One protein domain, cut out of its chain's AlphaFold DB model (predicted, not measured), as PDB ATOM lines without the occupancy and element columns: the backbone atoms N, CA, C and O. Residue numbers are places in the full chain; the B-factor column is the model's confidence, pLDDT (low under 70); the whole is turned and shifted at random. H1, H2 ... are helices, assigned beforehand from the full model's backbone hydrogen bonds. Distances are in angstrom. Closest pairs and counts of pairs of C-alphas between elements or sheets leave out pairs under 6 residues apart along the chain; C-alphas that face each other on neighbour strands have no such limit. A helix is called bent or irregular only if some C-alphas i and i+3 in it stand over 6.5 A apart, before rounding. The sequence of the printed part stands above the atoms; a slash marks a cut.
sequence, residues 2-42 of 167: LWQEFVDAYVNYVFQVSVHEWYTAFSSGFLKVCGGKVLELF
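What this domain is: This is residues 2 to 42 of the 167 residues of the protein "Putative E3 ubiquitin-protein ligase HERC3-like protein" of Cricetulus griseus (UniProt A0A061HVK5). Two helices of similar length, H1 and H2, follow each other nearly end to end and make a wide open V with its corner at residues 18 and 19. A short tail, residues 35 to 42, turns off the far end of H2, and at the other extreme residues 2 to 8 of H1 stick out free. The printed part has 41 residues with two named helices, H1 then H2, and no named strand; its class is all helix. The whole is extended, with a radius of gyration of the C-alphas of 14.4 A, and flat, spanning 42 by 23 by 7 A.

Where its parts are: H1 is residues 2 to 17 and measures 20.1 A from C-alpha 2 at (176.302, 142.623, 163.590) to C-alpha 17 at (167.850, 155.887, 151.056). It is irregular, but only just: C-alphas 14 and 17 are 6.52 A apart. H2 is residues 20 to 34, also 20.1 A long, and ends with C-alpha 34 at (144.869, 163.011, 148.138). Residues 39 to 41 are helix as well, in a run that bears no name.

How they stand to each other: H1 and H2 are joined by a tight link of 2 residues, Ser 18 and Val 19. They meet only through their link. They are near each other, with 6 pairs of C-alphas within 10 A. Residues 2 to 8, which belong to H1, stand free. In H1 every O i to N i+4 pair is within hydrogen-bond range; in H2 10 of 11 are.

The domain as a whole: The two C-alphas farthest apart are those of Leu 2 and Val 33, at 42.5 A. The C-alphas of Leu 2 and Phe 42, the first and last printed, are 35.4 A apart. The printed part has no cut and no long link between its helices. The mean pLDDT of the printed part is 92.6, and no printed residue is under 70.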
ATOM      1  N   LEU A   2     175.894 142.194 164.946       82.25
ATOM      2  CA  LEU A   2     176.302 142.623 163.590       82.25
ATOM      3  C   LEU A   2     175.351 142.229 162.442       82.25
ATOM      4  O   LEU A   2     175.177 142.988 161.499       82.25
ATOM      5  N   TRP A   3     174.725 141.049 162.506       91.56
ATOM      6  CA  TRP A   3     173.799 140.618 161.451       91.56
ATOM      7  C   TRP A   3     172.496 141.424 161.445       91.56
ATOM      8  O   TRP A   3     172.016 141.783 160.379       91.56
ATOM      9  N   GLN A   4     171.954 141.755 162.622       94.62
ATOM     10  CA  GLN A   4     170.741 142.568 162.715       94.62
ATOM     11  C   GLN A   4     171.010 143.989 162.213       94.62
ATOM     12  O   GLN A   4     170.252 144.496 161.401       94.62
ATOM     13  N   GLU A   5     172.139 144.580 162.607       95.38
ATOM     14  CA  GLU A   5     172.566 145.900 162.127       95.38
ATOM     15  C   GLU A   5     172.766 145.923 160.607       95.38
ATOM     16  O   GLU A   5     172.353 146.870 159.940       95.38
ATOM     17  N   PHE A   6     173.356 144.864 160.044       95.69
ATOM     18  CA  PHE A   6     173.478 144.713 158.597       95.69
ATOM     19  C   PHE A   6     172.106 144.631 157.916       95.69
ATOM     20  O   PHE A   6     171.878 145.333 156.932       95.69
ATOM     21  N   VAL A   7     171.193 143.801 158.435       97.31
ATOM     22  CA  VAL A   7     169.833 143.657 157.892       97.31
ATOM     23  C   VAL A   7     169.086 144.989 157.956       97.31
ATOM     24  O   VAL A   7     168.536 145.416 156.943       97.31
ATOM     25  N   ASP A   8     169.124 145.680 159.092       97.12
ATOM     26  CA  ASP A   8     168.441 146.961 159.287       97.12
ATOM     27  C   ASP A   8     169.008 148.043 158.352       97.12
ATOM     28  O   ASP A   8     168.251 148.764 157.696       97.12
ATOM     29  N   ALA A   9     170.338 148.116 158.215       96.69
ATOM     30  CA  ALA A   9     170.995 149.041 157.293       96.69
ATOM     31  C   ALA A   9     170.637 148.746 155.830       96.69
ATOM     32  O   ALA A   9     170.388 149.672 155.053       96.69
ATOM     33  N   TYR A  10     170.571 147.466 155.456       97.06
ATOM     34  CA  TYR A  10     170.216 147.049 154.104       97.06
ATOM     35  C   TYR A  10     168.750 147.361 153.778       97.06
ATOM     36  O   TYR A  10     168.468 147.955 152.738       97.06
ATOM     37  N   VAL A  11     167.821 147.042 154.686       97.44
ATOM     38  CA  VAL A  11     166.390 147.370 154.545       97.44
ATOM     39  C   VAL A  11     166.195 148.881 154.423       97.44
ATOM     40  O   VAL A  11     165.501 149.338 153.512       97.44
ATOM     41  N   ASN A  12     166.848 149.672 155.279       97.12
ATOM     42  CA  ASN A  12     166.784 151.131 155.209       97.12
ATOM     43  C   ASN A  12     167.334 151.672 153.880       97.12
ATOM     44  O   ASN A  12     166.740 152.560 153.266       97.12
ATOM     45  N   TYR A  13     168.450 151.119 153.398       97.38
ATOM     46  CA  TYR A  13     169.015 151.529 152.119       97.38
ATOM     47  C   TYR A  13     168.059 151.245 150.953       97.38
ATOM     48  O   TYR A  13     167.798 152.133 150.138       97.38
ATOM     49  N   VAL A  14     167.496 150.037 150.893       97.12
ATOM     50  CA  VAL A  14     166.601 149.616 149.805       97.12
ATOM     51  C   VAL A  14     165.294 150.412 149.804       97.12
ATOM     52  O   VAL A  14     164.878 150.883 148.751       97.12
ATOM     53  N   PHE A  15     164.652 150.597 150.959       95.19
ATOM     54  CA  PHE A  15     163.300 151.171 151.005       95.19
ATOM     55  C   PHE A  15     163.239 152.671 151.304       95.19
ATOM     56  O   PHE A  15     162.198 153.278 151.062       95.19
ATOM     57  N   GLN A  16     164.314 153.278 151.816       93.94
ATOM     58  CA  GLN A  16     164.346 154.717 152.098       93.94
ATOM     59  C   GLN A  16     165.448 155.436 151.331       93.94
ATOM     60  O   GLN A  16     165.144 156.319 150.533       93.94
ATOM     61  N   VAL A  17     166.718 155.078 151.549       97.12
ATOM     62  CA  VAL A  17     167.850 155.887 151.056       97.12
ATOM     63  C   VAL A  17     167.927 155.883 149.532       97.12
ATOM     64  O   VAL A  17     167.990 156.945 148.919       97.12
ATOM     65  N   SER A  18     167.887 154.703 148.909       97.62
ATOM     66  CA  SER A  18     168.077 154.553 147.459       97.62
ATOM     67  C   SER A  18     166.947 155.161 146.618       97.62
ATOM     68  O   SER A  18     167.155 155.474 145.449       97.62
ATOM     69  N   VAL A  19     165.766 155.370 147.212       96.69
ATOM     70  CA  VAL A  19     164.573 155.910 146.538       96.69
ATOM     71  C   VAL A  19     164.173 157.304 147.034       96.69
ATOM     72  O   VAL A  19     163.162 157.836 146.577       96.69
ATOM     73  N   HIS A  20     164.938 157.900 147.958       97.19
ATOM     74  CA  HIS A  20     164.523 159.068 148.741       97.19
ATOM     75  C   HIS A  20     164.050 160.247 147.882       97.19
ATOM     76  O   HIS A  20     162.977 160.801 148.127       97.19
ATOM     77  N   GLU A  21     164.826 160.612 146.861       97.25
ATOM     78  CA  GLU A  21     164.517 161.733 145.966       97.25
ATOM     79  C   GLU A  21     163.185 161.516 145.228       97.25
ATOM     80  O   GLU A  21     162.272 162.343 145.309       97.25
ATOM     81  N   TRP A  22     163.031 160.357 144.583       96.44
ATOM     82  CA  TRP A  22     161.846 160.000 143.798       96.44
ATOM     83  C   TRP A  22     160.602 159.842 144.666       96.44
ATOM     84  O   TRP A  22     159.528 160.338 144.319       96.44
ATOM     85  N   TYR A  23     160.746 159.194 145.824       95.94
ATOM     86  CA  TYR A  23     159.655 159.028 146.776       95.94
ATOM     87  C   TYR A  23     159.195 160.373 147.341       95.94
ATOM     88  O   TYR A  23     157.993 160.607 147.466       95.94
ATOM     89  N   THR A  24     160.120 161.283 147.650       96.44
ATOM     90  CA  THR A  24     159.772 162.618 148.162       96.44
ATOM     91  C   THR A  24     158.991 163.417 147.119       96.44
ATOM     92  O   THR A  24     157.962 164.014 147.442       96.44
ATOM     93  N   ALA A  25     159.412 163.380 145.850       96.88
ATOM     94  CA  ALA A  25     158.679 164.025 144.763       96.88
ATOM     95  C   ALA A  25     157.281 163.405 144.559       96.88
ATOM     96  O   ALA A  25     156.285 164.135 144.497       96.88
ATOM     97  N   PHE A  26     157.195 162.070 144.517       95.19
ATOM     98  CA  PHE A  26     155.933 161.339 144.382       95.19
ATOM     99  C   PHE A  26     154.970 161.628 145.541       95.19
ATOM    100  O   PHE A  26     153.833 162.034 145.309       95.19
ATOM    101  N   SER A  27     155.424 161.462 146.787       93.06
ATOM    102  CA  SER A  27     154.604 161.659 147.989       93.06
ATOM    103  C   SER A  27     154.122 163.101 148.115       93.06
ATOM    104  O   SER A  27     152.951 163.321 148.415       93.06
ATOM    105  N   SER A  28     154.969 164.086 147.799       94.44
ATOM    106  CA  SER A  28     154.576 165.499 147.759       94.44
ATOM    107  C   SER A  28     153.467 165.758 146.735       94.44
ATOM    108  O   SER A  28     152.482 166.428 147.046       94.44
ATOM    109  N   GLY A  29     153.577 165.199 145.526       94.69
ATOM    110  CA  GLY A  29     152.529 165.296 144.505       94.69
ATOM    111  C   GLY A  29     151.228 164.610 144.928       94.69
ATOM    112  O   GLY A  29     150.158 165.212 144.851       94.69
ATOM    113  N   PHE A  30     151.326 163.381 145.434       92.00
ATOM    114  CA  PHE A  30     150.181 162.603 145.898       92.00
ATOM    115  C   PHE A  30     149.435 163.314 147.035       92.00
ATOM    116  O   PHE A  30     148.222 163.495 146.957       92.00
ATOM    117  N   LEU A  31     150.150 163.786 148.061       91.69
ATOM    118  CA  LEU A  31     149.553 164.450 149.224       91.69
ATOM    119  C   LEU A  31     148.935 165.817 148.895       91.69
ATOM    120  O   LEU A  31     148.048 166.259 149.620       91.69
ATOM    121  N   LYS A  32     149.327 166.477 147.797       92.19
ATOM    122  CA  LYS A  32     148.651 167.705 147.337       92.19
ATOM    123  C   LYS A  32     147.217 167.460 146.865       92.19
ATOM    124  O   LYS A  32     146.398 168.366 146.978       92.19
ATOM    125  N   VAL A  33     146.929 166.279 146.320       88.69
ATOM    126  CA  VAL A  33     145.606 165.933 145.768       88.69
ATOM    127  C   VAL A  33     144.816 165.056 146.738       88.69
ATOM    128  O   VAL A  33     143.636 165.295 146.969       88.69
ATOM    129  N   CYS A  34     145.480 164.060 147.323       84.75
ATOM    130  CA  CYS A  34     144.869 163.011 148.138       84.75
ATOM    131  C   CYS A  34     145.142 163.165 149.642       84.75
ATOM    132  O   CYS A  34     144.707 162.326 150.429       84.75
ATOM    133  N   GLY A  35     145.920 164.171 150.055       83.06
ATOM    134  CA  GLY A  35     146.275 164.375 151.457       83.06
ATOM    135  C   GLY A  35     145.107 164.860 152.318       83.06
ATOM    136  O   GLY A  35     144.044 165.238 151.832       83.06
ATOM    137  N   GLY A  36     145.329 164.867 153.632       85.12
ATOM    138  CA  GLY A  36     144.361 165.318 154.630       85.12
ATOM    139  C   GLY A  36     144.013 164.238 155.650       85.12
ATOM    140  O   GLY A  36     144.425 163.086 155.534       85.12
ATOM    141  N   LYS A  37     143.210 164.620 156.650       82.62
ATOM    142  CA  LYS A  37     142.886 163.782 157.819       82.62
ATOM    143  C   LYS A  37     142.267 162.431 157.469       82.62
ATOM    144  O   LYS A  37     142.408 161.489 158.229       82.62
ATOM    145  N   VAL A  38     141.573 162.338 156.336       80.62
ATOM    146  CA  VAL A  38     140.945 161.087 155.891       80.62
ATOM    147  C   VAL A  38     142.000 160.045 155.531       80.62
ATOM    148  O   VAL A  38     141.827 158.883 155.876       80.62
ATOM    149  N   LEU A  39     143.111 160.447 154.905       84.44
ATOM    150  CA  LEU A  39     144.187 159.528 154.531       84.44
ATOM    151  C   LEU A  39     144.888 158.935 155.764       84.44
ATOM    152  O   LEU A  39     145.282 157.775 155.738       84.44
ATOM    153  N   GLU A  40     144.984 159.702 156.854       84.25
ATOM    154  CA  GLU A  40     145.563 159.257 158.134       84.25
ATOM    155  C   GLU A  40     144.737 158.158 158.825       84.25
ATOM    156  O   GLU A  40     145.246 157.478 159.713       84.25
ATOM    157  N   LEU A  41     143.474 157.966 158.424       87.31
ATOM    158  CA  LEU A  41     142.608 156.918 158.970       87.31
ATOM    159  C   LEU A  41     142.856 155.547 158.327       87.31
ATOM    160  O   LEU A  41     142.479 154.537 158.915       87.31
ATOM    161  N   PHE A  42     143.468 155.502 157.139       85.81
ATOM    162  CA  PHE A  42     143.679 154.256 156.404       85.81
ATOM    163  C   PHE A  42     144.904 153.497 156.913       85.81
ATOM    164  O   PHE A  42     146.005 154.038 157.026       85.81
TER     165      PHE A  42